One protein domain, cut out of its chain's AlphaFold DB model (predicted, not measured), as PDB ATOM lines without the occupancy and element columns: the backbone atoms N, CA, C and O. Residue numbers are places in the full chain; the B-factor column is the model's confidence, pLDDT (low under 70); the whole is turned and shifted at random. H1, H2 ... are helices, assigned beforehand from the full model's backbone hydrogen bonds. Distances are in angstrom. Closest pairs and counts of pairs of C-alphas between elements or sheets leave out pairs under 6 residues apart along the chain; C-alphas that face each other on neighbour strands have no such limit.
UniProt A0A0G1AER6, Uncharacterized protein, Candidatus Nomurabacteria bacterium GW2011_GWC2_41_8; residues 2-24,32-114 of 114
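Overview. This is residues 2 to 24 and 32 to 114 of the 114 residues of an uncharacterized protein of Candidatus Nomurabacteria bacterium GW2011_GWC2_41_8 (UniProt A0A0G1AER6). The long helix H1 runs along an elongated body made of two helix pairs that follow each other along its length: H1 with H3 toward one end, H2 with H5 toward the other. The short helix H4 stands at a steep angle to H3 and H5, near H1. The printed part has 106 residues with five named helices, H1 to H5 in order, and no named strand, which is the class all helix. It is only just compact, close to loose, with a radius of gyration of the C-alphas of 15.4 A and spans of 50 by 27 by 25 A.

Arrangement. H1, residues 2 to 24, touches H3, residues 56 to 68, at a shallow tilt of 24 degrees, opposite ways; their closest C-alphas, of Ile 7 and Glu 61, are 5.9 A apart. H1 is close to but not clearly touching H2, residues 32 to 49, with the closest C-alphas, of Ile 21 and Tyr 38, 7.8 A apart. H2 touches H5, residues 93 to 112, at a shallow tilt of 24 degrees, opposite ways; the closest C-alphas, of Met 42 and Leu 104, are 6.2 A apart. H4, residues 78 to 87, is close to but not clearly touching H3, the closest C-alphas, of Ser 58 and Cys 78, being 6.0 A apart. H1 and H5 are apart. In H1, H2, H3, H4 and H5 every O i to N i+4 pair is within hydrogen-bond range.

Along the chain. H1 is 32.5 A long, from C-alpha 2 at (148.467, 120.519, 129.877). H5 is 28.7 A long and ends with C-alpha 112 at (167.442, 93.237, 164.199). H2 measures 25.4 A, H3 18.5 A and H4 13.6 A.

Size, cuts and confidence. The two C-alphas farthest apart, of Asn 69 and Lys 114, are 50.3 A apart. Residues 25 to 31 are not printed, and C-alphas 24 and 32 are 13.5 A apart across the cut. Of the links printed whole, H4 to H5 is tight, H2 to H3 and H3 to H4 are short. Mean pLDDT of the printed part is 77.9; residues 2 to 4, 49 to 54, 75 to 76 and 114 are under 70.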
ATOM      1  N   ALA A   2     147.891 120.473 128.520       63.50
ATOM      2  CA  ALA A   2     148.467 120.519 129.877       63.50
ATOM      3  C   ALA A   2     148.012 119.398 130.848       63.50
ATOM      4  O   ALA A   2     148.799 118.947 131.674       63.50
ATOM      5  N   GLY A   3     146.772 118.906 130.740       64.38
ATOM      6  CA  GLY A   3     146.259 117.821 131.594       64.38
ATOM      7  C   GLY A   3     146.956 116.473 131.398       64.38
ATOM      8  O   GLY A   3     147.335 115.820 132.367       64.38
ATOM      9  N   LYS A   4     147.201 116.097 130.135       68.19
ATOM     10  CA  LYS A   4     147.929 114.867 129.780       68.19
ATOM     11  C   LYS A   4     149.360 114.884 130.328       68.19
ATOM     12  O   LYS A   4     149.836 113.863 130.814       68.19
ATOM     13  N   LEU A   5     150.012 116.051 130.306       74.94
ATOM     14  CA  LEU A   5     151.358 116.228 130.857       74.94
ATOM     15  C   LEU A   5     151.389 115.971 132.374       74.94
ATOM     16  O   LEU A   5     152.249 115.236 132.846       74.94
ATOM     17  N   LYS A   6     150.423 116.515 133.132       74.62
ATOM     18  CA  LYS A   6     150.342 116.328 134.594       74.62
ATOM     19  C   LYS A   6     150.132 114.863 134.990       74.62
ATOM     20  O   LYS A   6     150.781 114.386 135.915       74.62
ATOM     21  N   ILE A   7     149.266 114.142 134.275       74.75
ATOM     22  CA  ILE A   7     149.010 112.712 134.525       74.75
ATOM     23  C   ILE A   7     150.278 111.882 134.261       74.75
ATOM     24  O   ILE A   7     150.655 111.057 135.090       74.75
ATOM     25  N   ASN A   8     150.976 112.146 133.152       73.62
ATOM     26  CA  ASN A   8     152.228 111.455 132.829       73.62
ATOM     27  C   ASN A   8     153.348 111.770 133.832       73.62
ATOM     28  O   ASN A   8     154.141 110.889 134.148       73.62
ATOM     29  N   LEU A   9     153.395 112.994 134.367       78.81
ATOM     30  CA  LEU A   9     154.356 113.374 135.400       78.81
ATOM     31  C   LEU A   9     154.131 112.589 136.700       78.81
ATOM     32  O   LEU A   9     155.081 112.056 137.263       78.81
ATOM     33  N   ILE A  10     152.883 112.473 137.166       77.00
ATOM     34  CA  ILE A  10     152.553 111.719 138.389       77.00
ATOM     35  C   ILE A  10     152.917 110.241 138.237       77.00
ATOM     36  O   ILE A  10     153.465 109.630 139.155       77.00
ATOM     37  N   LEU A  11     152.648 109.681 137.060       75.50
ATOM     38  CA  LEU A  11     153.045 108.326 136.710       75.50
ATOM     39  C   LEU A  11     154.568 108.153 136.703       75.50
ATOM     40  O   LEU A  11     155.083 107.176 137.248       75.50
ATOM     41  N   PHE A  12     155.289 109.106 136.115       78.94
ATOM     42  CA  PHE A  12     156.747 109.102 136.099       78.94
ATOM     43  C   PHE A  12     157.314 109.138 137.520       78.94
ATOM     44  O   PHE A  12     158.151 108.308 137.853       78.94
ATOM     45  N   VAL A  13     156.795 110.016 138.385       81.44
ATOM     46  CA  VAL A  13     157.193 110.102 139.800       81.44
ATOM     47  C   VAL A  13     156.936 108.782 140.532       81.44
ATOM     48  O   VAL A  13     157.815 108.296 141.236       81.44
ATOM     49  N   HIS A  14     155.775 108.154 140.329       76.19
ATOM     50  CA  HIS A  14     155.471 106.846 140.920       76.19
ATOM     51  C   HIS A  14     156.423 105.747 140.461       76.19
ATOM     52  O   HIS A  14     156.910 104.957 141.268       76.19
ATOM     53  N   THR A  15     156.667 105.686 139.154       75.50
ATOM     54  CA  THR A  15     157.516 104.655 138.557       75.50
ATOM     55  C   THR A  15     158.959 104.849 139.009       75.50
ATOM     56  O   THR A  15     159.593 103.893 139.444       75.50
ATOM     57  N   ALA A  16     159.447 106.092 139.010       82.44
ATOM     58  CA  ALA A  16     160.758 106.452 139.533       82.44
ATOM     59  C   ALA A  16     160.894 106.090 141.017       82.44
ATOM     60  O   ALA A  16     161.928 105.562 141.411       82.44
ATOM     61  N   TRP A  17     159.851 106.300 141.828       80.81
ATOM     62  CA  TRP A  17     159.849 105.921 143.242       80.81
ATOM     63  C   TRP A  17     159.948 104.406 143.446       80.81
ATOM     64  O   TRP A  17     160.751 103.942 144.251       80.81
ATOM     65  N   ILE A  18     159.183 103.617 142.684       77.88
ATOM     66  CA  ILE A  18     159.266 102.150 142.728       77.88
ATOM     67  C   ILE A  18     160.660 101.684 142.298       77.88
ATOM     68  O   ILE A  18     161.280 100.888 142.999       77.88
ATOM     69  N   VAL A  19     161.178 102.203 141.182       82.50
ATOM     70  CA  VAL A  19     162.525 101.868 140.699       82.50
ATOM     71  C   VAL A  19     163.573 102.232 141.746       82.50
ATOM     72  O   VAL A  19     164.428 101.406 142.037       82.50
ATOM     73  N   PHE A  20     163.469 103.408 142.368       84.50
ATOM     74  CA  PHE A  20     164.353 103.838 143.449       84.50
ATOM     75  C   PHE A  20     164.321 102.872 144.640       84.50
ATOM     76  O   PHE A  20     165.377 102.495 145.136       84.50
ATOM     77  N   ILE A  21     163.144 102.412 145.077       79.81
ATOM     78  CA  ILE A  21     163.018 101.403 146.143       79.81
ATOM     79  C   ILE A  21     163.751 100.117 145.744       79.81
ATOM     80  O   ILE A  21     164.547  99.599 146.526       79.81
ATOM     81  N   TYR A  22     163.536  99.611 144.529       80.44
ATOM     82  CA  TYR A  22     164.179  98.377 144.073       80.44
ATOM     83  C   TYR A  22     165.700  98.514 143.921       80.44
ATOM     84  O   TYR A  22     166.434  97.621 144.341       80.44
ATOM     85  N   THR A  23     166.198  99.626 143.375       84.56
ATOM     86  CA  THR A  23     167.640  99.840 143.167       84.56
ATOM     87  C   THR A  23     168.381 100.158 144.459       84.56
ATOM     88  O   THR A  23     169.549  99.799 144.594       84.56
ATOM     89  N   THR A  24     167.717 100.792 145.428       82.56
ATOM     90  CA  THR A  24     168.311 101.086 146.740       82.56
ATOM     91  C   THR A  24     168.195  99.931 147.734       82.56
ATOM     92  O   THR A  24     168.868  99.953 148.762       82.56
ATOM     93  N   ARG A  32     173.181 100.697 158.849       79.56
ATOM     94  CA  ARG A  32     171.998 100.692 159.720       79.56
ATOM     95  C   ARG A  32     171.091 101.900 159.463       79.56
ATOM     96  O   ARG A  32     169.873 101.771 159.552       79.56
ATOM     97  N   SER A  33     171.662 103.048 159.087       83.06
ATOM     98  CA  SER A  33     170.899 104.248 158.716       83.06
ATOM     99  C   SER A  33     170.096 104.040 157.431       83.06
ATOM    100  O   SER A  33     168.927 104.420 157.376       83.06
ATOM    101  N   PHE A  34     170.678 103.363 156.434       81.56
ATOM    102  CA  PHE A  34     169.970 103.008 155.200       81.56
ATOM    103  C   PHE A  34     168.836 102.018 155.465       81.56
ATOM    104  O   PHE A  34     167.745 102.195 154.933       81.56
ATOM    105  N   ASN A  35     169.047 101.035 156.344       81.69
ATOM    106  CA  ASN A  35     167.988 100.098 156.715       81.69
ATOM    107  C   ASN A  35     166.807 100.808 157.419       81.69
ATOM    108  O   ASN A  35     165.658 100.603 157.042       81.69
ATOM    109  N   LYS A  36     167.067 101.741 158.355       83.81
ATOM    110  CA  LYS A  36     166.006 102.565 158.979       83.81
ATOM    111  C   LYS A  36     165.194 103.346 157.944       83.81
ATOM    112  O   LYS A  36     163.967 103.325 157.986       83.81
ATOM    113  N   PHE A  37     165.873 104.020 157.017       84.62
ATOM    114  CA  PHE A  37     165.218 104.766 155.942       84.62
ATOM    115  C   PHE A  37     164.351 103.852 155.066       84.62
ATOM    116  O   PHE A  37     163.196 104.169 154.783       84.62
ATOM    117  N   TYR A  38     164.873 102.678 154.709       83.81
ATOM    118  CA  TYR A  38     164.163 101.698 153.893       83.81
ATOM    119  C   TYR A  38     162.925 101.129 154.597       83.81
ATOM    120  O   TYR A  38     161.862 101.022 153.989       83.81
ATOM    121  N   LEU A  39     163.022 100.839 155.898       84.00
ATOM    122  CA  LEU A  39     161.890 100.406 156.721       84.00
ATOM    123  C   LEU A  39     160.767 101.444 156.741       84.00
ATOM    124  O   LEU A  39     159.607 101.082 156.553       84.00
ATOM    125  N   VAL A  40     161.099 102.726 156.918       85.50
ATOM    126  CA  VAL A  40     160.108 103.815 156.888       85.50
ATOM    127  C   VAL A  40     159.411 103.870 155.528       85.50
ATOM    128  O   VAL A  40     158.184 103.917 155.472       85.50
ATOM    129  N   ILE A  41     160.164 103.795 154.427       83.62
ATOM    130  CA  ILE A  41     159.585 103.809 153.075       83.62
ATOM    131  C   ILE A  41     158.684 102.594 152.831       83.62
ATOM    132  O   ILE A  41     157.578 102.743 152.302       83.62
ATOM    133  N   MET A  42     159.122 101.398 153.220       82.19
ATOM    134  CA  MET A  42     158.352 100.165 153.044       82.19
ATOM    135  C   MET A  42     157.070 100.176 153.877       82.19
ATOM    136  O   MET A  42     156.013  99.801 153.370       82.19
ATOM    137  N   LEU A  43     157.129 100.673 155.115       82.62
ATOM    138  CA  LEU A  43     155.956 100.856 155.971       82.62
ATOM    139  C   LEU A  43     154.972 101.869 155.381       82.62
ATOM    140  O   LEU A  43     153.783 101.578 155.322       82.62
ATOM    141  N   LEU A  44     155.443 103.017 154.880       79.81
ATOM    142  CA  LEU A  44     154.588 104.008 154.209       79.81
ATOM    143  C   LEU A  44     153.941 103.440 152.937       79.81
ATOM    144  O   LEU A  44     152.758 103.668 152.665       79.81
ATOM    145  N   THR A  45     154.693 102.655 152.169       77.31
ATOM    146  CA  THR A  45     154.198 101.988 150.957       77.31
ATOM    147  C   THR A  45     153.149 100.927 151.303       77.31
ATOM    148  O   THR A  45     152.099 100.861 150.665       77.31
ATOM    149  N   LEU A  46     153.358 100.139 152.360       76.94
ATOM    150  CA  LEU A  46     152.382  99.151 152.820       76.94
ATOM    151  C   LEU A  46     151.145  99.804 153.438       76.94
ATOM    152  O   LEU A  46     150.038  99.390 153.097       76.94
ATOM    153  N   ALA A  47     151.305 100.847 154.253       75.62
ATOM    154  CA  ALA A  47     150.208 101.597 154.863       75.62
ATOM    155  C   ALA A  47     149.320 102.273 153.807       75.62
ATOM    156  O   ALA A  47     148.096 102.122 153.834       75.62
ATOM    157  N   SER A  48     149.928 102.940 152.819       70.31
ATOM    158  CA  SER A  48     149.197 103.513 151.678       70.31
ATOM    159  C   SER A  48     148.519 102.435 150.834       70.31
ATOM    160  O   SER A  48     147.429 102.651 150.296       70.31
ATOM    161  N   SER A  49     149.106 101.236 150.772       67.56
ATOM    162  CA  SER A  49     148.445 100.091 150.170       67.56
ATOM    163  C   SER A  49     147.277  99.602 151.039       67.56
ATOM    164  O   SER A  49     146.224  99.331 150.501       67.56
ATOM    165  N   TRP A  50     147.349  99.501 152.363       65.38
ATOM    166  CA  TRP A  50     146.305  98.853 153.182       65.38
ATOM    167  C   TRP A  50     145.006  99.650 153.382       65.38
ATOM    168  O   TRP A  50     144.099  99.168 154.049       65.38
ATOM    169  N   GLY A  51     144.842 100.794 152.716       54.94
ATOM    170  CA  GLY A  51     143.548 101.477 152.641       54.94
ATOM    171  C   GLY A  51     143.352 102.601 153.655       54.94
ATOM    172  O   GLY A  51     142.245 103.115 153.757       54.94
ATOM    173  N   LEU A  52     144.416 103.072 154.315       54.16
ATOM    174  CA  LEU A  52     144.415 104.325 155.091       54.16
ATOM    175  C   LEU A  52     144.394 105.573 154.173       54.16
ATOM    176  O   LEU A  52     145.154 106.514 154.369       54.16
ATOM    177  N   GLY A  53     143.559 105.564 153.127       51.00
ATOM    178  CA  GLY A  53     143.396 106.670 152.171       51.00
ATOM    179  C   GLY A  53     143.945 106.433 150.758       51.00
ATOM    180  O   GLY A  53     143.823 107.318 149.915       51.00
ATOM    181  N   GLY A  54     144.507 105.255 150.462       62.19
ATOM    182  CA  GLY A  54     145.144 104.977 149.167       62.19
ATOM    183  C   GLY A  54     146.434 105.784 148.962       62.19
ATOM    184  O   GLY A  54     146.799 106.630 149.775       62.19
ATOM    185  N   CYS A  55     147.174 105.529 147.881       72.06
ATOM    186  CA  CYS A  55     148.328 106.370 147.570       72.06
ATOM    187  C   CYS A  55     147.842 107.764 147.144       72.06
ATOM    188  O   CYS A  55     147.122 107.895 146.154       72.06
ATOM    189  N   TRP A  56     148.259 108.807 147.868       72.81
ATOM    190  CA  TRP A  56     147.854 110.195 147.612       72.81
ATOM    191  C   TRP A  56     148.073 110.617 146.155       72.81
ATOM    192  O   TRP A  56     147.187 111.190 145.524       72.81
ATOM    193  N   LEU A  57     149.214 110.232 145.581       72.75
ATOM    194  CA  LEU A  57     149.527 110.467 144.174       72.75
ATOM    195  C   LEU A  57     148.535 109.756 143.234       72.75
ATOM    196  O   LEU A  57     148.159 110.329 142.219       72.75
ATOM    197  N   SER A  58     148.067 108.549 143.573       75.56
ATOM    198  CA  SER A  58     147.054 107.829 142.779       75.56
ATOM    199  C   SER A  58     145.690 108.514 142.852       75.56
ATOM    200  O   SER A  58     144.988 108.594 141.849       75.56
ATOM    201  N   ASN A  59     145.325 109.072 144.009       78.69
ATOM    202  CA  ASN A  59     144.085 109.839 144.155       78.69
ATOM    203  C   ASN A  59     144.125 111.131 143.332       78.69
ATOM    204  O   ASN A  59     143.147 111.457 142.659       78.69
ATOM    205  N   ILE A  60     145.254 111.851 143.345       79.62
ATOM    206  CA  ILE A  60     145.451 113.028 142.487       79.62
ATOM    207  C   ILE A  60     145.367 112.620 141.017       79.62
ATOM    208  O   ILE A  60     144.700 113.289 140.230       79.62
ATOM    209  N   GLU A  61     146.007 111.514 140.645       77.81
ATOM    210  CA  GLU A  61     145.980 111.014 139.278       77.81
ATOM    211  C   GLU A  61     144.557 110.679 138.819       77.81
ATOM    212  O   GLU A  61     144.129 111.143 137.763       77.81
ATOM    213  N   ASN A  62     143.799 109.929 139.623       79.44
ATOM    214  CA  ASN A  62     142.414 109.578 139.321       79.44
ATOM    215  C   ASN A  62     141.502 110.805 139.290       79.44
ATOM    216  O   ASN A  62     140.621 110.878 138.436       79.44
ATOM    217  N   LYS A  63     141.736 111.803 140.151       82.44
ATOM    218  CA  LYS A  63     141.017 113.080 140.100       82.44
ATOM    219  C   LYS A  63     141.280 113.813 138.780       82.44
ATOM    220  O   LYS A  63     140.335 114.178 138.090       82.44
ATOM    221  N   LEU A  64     142.546 113.940 138.378       82.06
ATOM    222  CA  LEU A  64     142.929 114.571 137.109       82.06
ATOM    223  C   LEU A  64     142.424 113.792 135.886       82.06
ATOM    224  O   LEU A  64     142.035 114.393 134.885       82.06
ATOM    225  N   ARG A  65     142.410 112.457 135.958       79.56
ATOM    226  CA  ARG A  65     141.819 111.593 134.928       79.56
ATOM    227  C   ARG A  65     140.318 111.801 134.838       79.56
ATOM    228  O   ARG A  65     139.823 111.951 133.733       79.56
ATOM    229  N   LYS A  66     139.611 111.884 135.964       83.56
ATOM    230  CA  LYS A  66     138.166 112.136 135.992       83.56
ATOM    231  C   LYS A  66     137.805 113.480 135.354       83.56
ATOM    232  O   LYS A  66     136.803 113.557 134.655       83.56
ATOM    233  N   GLU A  67     138.645 114.497 135.547       81.69
ATOM    234  CA  GLU A  67     138.481 115.828 134.947       81.69
ATOM    235  C   GLU A  67     138.776 115.861 133.433       81.69
ATOM    236  O   GLU A  67     138.120 116.602 132.709       81.69
ATOM    237  N   HIS A  68     139.741 115.074 132.930       79.31
ATOM    238  CA  HIS A  68     140.119 115.083 131.499       79.31
ATOM    239  C   HIS A  68     139.440 114.007 130.646       79.31
ATOM    240  O   HIS A  68     139.146 114.243 129.478       79.31
ATOM    241  N   ASN A  69     139.267 112.804 131.184       77.75
ATOM    242  CA  ASN A  69     138.623 111.675 130.523       77.75
ATOM    243  C   ASN A  69     138.126 110.658 131.574       77.75
ATOM    244  O   ASN A  69     138.915 109.813 132.019       77.75
ATOM    245  N   PRO A  70     136.831 110.675 131.938       75.25
ATOM    246  CA  PRO A  70     136.284 109.792 132.965       75.25
ATOM    247  C   PRO A  70     136.416 108.302 132.619       75.25
ATOM    248  O   PRO A  70     136.583 107.495 133.527       75.25
ATOM    249  N   ALA A  71     136.464 107.931 131.333       74.50
ATOM    250  CA  ALA A  71     136.692 106.547 130.902       74.50
ATOM    251  C   ALA A  71     138.128 106.049 131.162       74.50
ATOM    252  O   ALA A  71     138.422 104.868 131.000       74.50
ATOM    253  N   SER A  72     139.048 106.944 131.540       71.31
ATOM    254  CA  SER A  72     140.442 106.613 131.859       71.31
ATOM    255  C   SER A  72     140.725 106.492 133.358       71.31
ATOM    256  O   SER A  72     141.878 106.238 133.724       71.31
ATOM    257  N   VAL A  73     139.709 106.709 134.201       77.94
ATOM    258  CA  VAL A  73     139.764 106.512 135.655       77.94
ATOM    259  C   VAL A  73     139.847 105.019 135.935       77.94
ATOM    260  O   VAL A  73     139.151 104.229 135.303       77.94
ATOM    261  N   TYR A  74     140.704 104.629 136.871       72.19
ATOM    262  CA  TYR A  74     140.843 103.236 137.266       72.19
ATOM    263  C   TYR A  74     140.383 103.055 138.715       72.19
ATOM    264  O   TYR A  74     140.787 103.802 139.604       72.19
ATOM    265  N   GLU A  75     139.523 102.065 138.954       67.19
ATOM    266  CA  GLU A  75     139.043 101.712 140.303       67.19
ATOM    267  C   GLU A  75     140.064 100.871 141.076       67.19
ATOM    268  O   GLU A  75     140.051 100.794 142.305       67.19
ATOM    269  N   GLU A  76     140.979 100.232 140.349       68.69
ATOM    270  CA  GLU A  76     142.000  99.381 140.935       68.69
ATOM    271  C   GLU A  76     143.156 100.190 141.542       68.69
ATOM    272  O   GLU A  76     143.257 101.406 141.421       68.69
ATOM    273  N   ARG A  77     144.092  99.524 142.222       72.12
ATOM    274  CA  ARG A  77     145.298 100.212 142.707       72.12
ATOM    275  C   ARG A  77     146.192 100.590 141.531       72.12
ATOM    276  O   ARG A  77     146.408  99.756 140.657       72.12
ATOM    277  N   CYS A  78     146.793 101.780 141.590       72.75
ATOM    278  CA  CYS A  78     147.712 102.315 140.577       72.75
ATOM    279  C   CYS A  78     148.726 101.278 140.074       72.75
ATOM    280  O   CYS A  78     148.802 101.019 138.878       72.75
ATOM    281  N   ILE A  79     149.421 100.589 140.986       72.50
ATOM    282  CA  ILE A  79     150.409  99.562 140.620       72.50
ATOM    283  C   ILE A  79     149.775  98.445 139.776       72.50
ATOM    284  O   ILE A  79     150.341  98.067 138.757       72.50
ATOM    285  N   LYS A  80     148.591  97.945 140.155       74.31
ATOM    286  CA  LYS A  80     147.905  96.885 139.399       74.31
ATOM    287  C   LYS A  80     147.490  97.384 138.013       74.31
ATOM    288  O   LYS A  80     147.787  96.718 137.027       74.31
ATOM    289  N   TYR A  81     146.891  98.574 137.944       77.25
ATOM    290  CA  TYR A  81     146.493  99.198 136.682       77.25
ATOM    291  C   TYR A  81     147.679  99.336 135.715       77.25
ATOM    292  O   TYR A  81     147.573  98.964 134.548       77.25
ATOM    293  N   TYR A  82     148.831  99.817 136.193       75.38
ATOM    294  CA  TYR A  82     150.002 100.026 135.340       75.38
ATOM    295  C   TYR A  82     150.737  98.747 134.965       75.38
ATOM    296  O   TYR A  82     151.162  98.614 133.821       75.38
ATOM    297  N   VAL A  83     150.832  97.784 135.881       75.44
ATOM    298  CA  VAL A  83     151.358  96.449 135.574       75.44
ATOM    299  C   VAL A  83     150.514  95.788 134.484       75.44
ATOM    300  O   VAL A  83     151.062  95.315 133.491       75.44
ATOM    301  N   GLN A  84     149.186  95.841 134.595       79.81
ATOM    302  CA  GLN A  84     148.300  95.307 133.565       79.81
ATOM    303  C   GLN A  84     148.404  96.089 132.250       79.81
ATOM    304  O   GLN A  84     148.399  95.491 131.180       79.81
ATOM    305  N   LYS A  85     148.526  97.418 132.303       79.38
ATOM    306  CA  LYS A  85     148.589  98.267 131.108       79.38
ATOM    307  C   LYS A  85     149.894  98.134 130.322       79.38
ATOM    308  O   LYS A  85     149.862  98.232 129.100       79.38
ATOM    309  N   TRP A  86     151.030  97.999 131.002       80.94
ATOM    310  CA  TRP A  86     152.352  98.008 130.364       80.94
ATOM    311  C   TRP A  86     152.938  96.620 130.164       80.94
ATOM    312  O   TRP A  86     153.571  96.377 129.143       80.94
ATOM    313  N   LEU A  87     152.737  95.720 131.126       79.69
ATOM    314  CA  LEU A  87     153.262  94.358 131.051       79.69
ATOM    315  C   LEU A  87     152.221  93.374 130.512       79.69
ATOM    316  O   LEU A  87     152.575  92.240 130.221       79.69
ATOM    317  N   TYR A  88     150.955  93.787 130.370       81.88
ATOM    318  CA  TYR A  88     149.841  92.914 129.975       81.88
ATOM    319  C   TYR A  88     149.633  91.726 130.929       81.88
ATOM    320  O   TYR A  88     149.041  90.713 130.564       81.88
ATOM    321  N   ILE A  89     150.077  91.863 132.185       84.06
ATOM    322  CA  ILE A  89     149.947  90.838 133.225       84.06
ATOM    323  C   ILE A  89     148.845  91.254 134.201       84.06
ATOM    324  O   ILE A  89     148.949  92.283 134.872       84.06
ATOM    325  N   ASN A  90     147.805  90.432 134.341       82.00
ATOM    326  CA  ASN A  90     146.796  90.614 135.385       82.00
ATOM    327  C   ASN A  90     147.279  89.984 136.699       82.00
ATOM    328  O   ASN A  90     147.004  88.821 136.992       82.00
ATOM    329  N   LEU A  91     148.037  90.752 137.480       79.12
ATOM    330  CA  LEU A  91     148.527  90.312 138.783       79.12
ATOM    331  C   LEU A  91     147.461  90.544 139.869       79.12
ATOM    332  O   LEU A  91     147.047  91.689 140.091       79.12
ATOM    333  N   PRO A  92     147.022  89.500 140.599       81.69
ATOM    334  CA  PRO A  92     146.133  89.689 141.734       81.69
ATOM    335  C   PRO A  92     146.828  90.534 142.809       81.69
ATOM    336  O   PRO A  92     148.007  90.349 143.115       81.69
ATOM    337  N   GLN A  93     146.080  91.460 143.421       74.44
ATOM    338  CA  GLN A  93     146.630  92.402 144.410       74.44
ATOM    339  C   GLN A  93     147.318  91.701 145.590       74.44
ATOM    340  O   GLN A  93     148.207  92.290 146.203       74.44
ATOM    341  N   ILE A  94     146.908  90.469 145.905       80.00
ATOM    342  CA  ILE A  94     147.513  89.658 146.961       80.00
ATOM    343  C   ILE A  94     149.004  89.421 146.692       80.00
ATOM    344  O   ILE A  94     149.801  89.626 147.595       80.00
ATOM    345  N   ILE A  95     149.400  89.133 145.444       82.12
ATOM    346  CA  ILE A  95     150.800  88.861 145.084       82.12
ATOM    347  C   ILE A  95     151.645  90.119 145.264       82.12
ATOM    348  O   ILE A  95     152.712  90.061 145.870       82.12
ATOM    349  N   ILE A  96     151.138  91.273 144.817       77.25
ATOM    350  CA  ILE A  96     151.823  92.559 144.998       77.25
ATOM    351  C   ILE A  96     152.061  92.808 146.495       77.25
ATOM    352  O   ILE A  96     153.180  93.107 146.902       77.25
ATOM    353  N   ARG A  97     151.033  92.624 147.335       78.31
ATOM    354  CA  ARG A  97     151.157  92.798 148.792       78.31
ATOM    355  C   ARG A  97     152.128  91.797 149.417       78.31
ATOM    356  O   ARG A  97     152.905  92.199 150.274       78.31
ATOM    357  N   SER A  98     152.108  90.538 148.985       83.94
ATOM    358  CA  SER A  98     153.020  89.502 149.476       83.94
ATOM    359  C   SER A  98     154.477  89.834 149.165       83.94
ATOM    360  O   SER A  98     155.310  89.721 150.057       83.94
ATOM    361  N   VAL A  99     154.786  90.320 147.957       83.81
ATOM    362  CA  VAL A  99     156.151  90.742 147.593       83.81
ATOM    363  C   VAL A  99     156.628  91.882 148.495       83.81
ATOM    364  O   VAL A  99     157.692  91.776 149.102       83.81
ATOM    365  N   PHE A 100     155.822  92.939 148.663       80.31
ATOM    366  CA  PHE A 100     156.169  94.038 149.574       80.31
ATOM    367  C   PHE A 100     156.277  93.579 151.040       80.31
ATOM    368  O   PHE A 100     157.145  94.057 151.767       80.31
ATOM    369  N   GLY A 101     155.438  92.635 151.475       84.06
ATOM    370  CA  GLY A 101     155.490  92.050 152.816       84.06
ATOM    371  C   GLY A 101     156.772  91.255 153.072       84.06
ATOM    372  O   GLY A 101     157.413  91.450 154.101       84.06
ATOM    373  N   ILE A 102     157.191  90.414 152.121       87.56
ATOM    374  CA  ILE A 102     158.448  89.653 152.205       87.56
ATOM    375  C   ILE A 102     159.644  90.606 152.269       87.56
ATOM    376  O   ILE A 102     160.513  90.440 153.124       87.56
ATOM    377  N   LEU A 103     159.670  91.637 151.419       84.31
ATOM    378  CA  LEU A 103     160.727  92.649 151.436       84.31
ATOM    379  C   LEU A 103     160.801  93.378 152.787       84.31
ATOM    380  O   LEU A 103     161.897  93.563 153.312       84.31
ATOM    381  N   LEU A 104     159.656  93.734 153.384       85.88
ATOM    382  CA  LEU A 104     159.616  94.354 154.712       85.88
ATOM    383  C   LEU A 104     160.174  93.418 155.795       85.88
ATOM    384  O   LEU A 104     160.969  93.858 156.624       85.88
ATOM    385  N   LEU A 105     159.780  92.139 155.790       88.31
ATOM    386  CA  LEU A 105     160.273  91.147 156.753       88.31
ATOM    387  C   LEU A 105     161.786  90.949 156.638       88.31
ATOM    388  O   LEU A 105     162.469  90.904 157.659       88.31
ATOM    389  N   LEU A 106     162.319  90.893 155.415       86.44
ATOM    390  CA  LEU A 106     163.761  90.820 155.185       86.44
ATOM    391  C   LEU A 106     164.468  92.067 155.729       86.44
ATOM    392  O   LEU A 106     165.438  91.938 156.472       86.44
ATOM    393  N   SER A 107     163.967  93.270 155.430       84.25
ATOM    394  CA  SER A 107     164.529  94.513 155.977       84.25
ATOM    395  C   SER A 107     164.513  94.536 157.512       84.25
ATOM    396  O   SER A 107     165.523  94.896 158.121       84.25
ATOM    397  N   LEU A 108     163.416  94.094 158.140       87.44
ATOM    398  CA  LEU A 108     163.289  93.976 159.598       87.44
ATOM    399  C   LEU A 108     164.292  92.978 160.179       87.44
ATOM    400  O   LEU A 108     164.974  93.296 161.149       87.44
ATOM    401  N   TYR A 109     164.425  91.803 159.567       88.25
ATOM    402  CA  TYR A 109     165.392  90.792 159.982       88.25
ATOM    403  C   TYR A 109     166.823  91.349 159.970       88.25
ATOM    404  O   TYR A 109     167.520  91.294 160.984       88.25
ATOM    405  N   PHE A 110     167.238  91.992 158.874       83.88
ATOM    406  CA  PHE A 110     168.561  92.622 158.790       83.88
ATOM    407  C   PHE A 110     168.736  93.806 159.745       83.88
ATOM    408  O   PHE A 110     169.866  94.145 160.091       83.88
ATOM    409  N   PHE A 111     167.648  94.461 160.151       84.81
ATOM    410  CA  PHE A 111     167.698  95.547 161.126       84.81
ATOM    411  C   PHE A 111     167.897  95.031 162.554       84.81
ATOM    412  O   PHE A 111     168.576  95.690 163.333       84.81
ATOM    413  N   LEU A 112     167.317  93.874 162.885       86.06
ATOM    414  CA  LEU A 112     167.442  93.237 164.199       86.06
ATOM    415  C   LEU A 112     168.785  92.515 164.383       86.06
ATOM    416  O   LEU A 112     169.290  92.457 165.497       86.06
ATOM    417  N   MET A 113     169.369  91.991 163.302       82.50
ATOM    418  CA  MET A 113     170.664  91.295 163.323       82.50
ATOM    419  C   MET A 113     171.888  92.234 163.414       82.50
ATOM    420  O   MET A 113     173.008  91.749 163.556       82.50
ATOM    421  N   LYS A 114     171.702  93.558 163.306       67.56
ATOM    422  CA  LYS A 114     172.753  94.596 163.349       67.56
ATOM    423  C   LYS A 114     172.520  95.597 164.478       67.56
ATOM    424  O   LYS A 114     173.483  96.275 164.897       67.56
TER     425      LYS A 114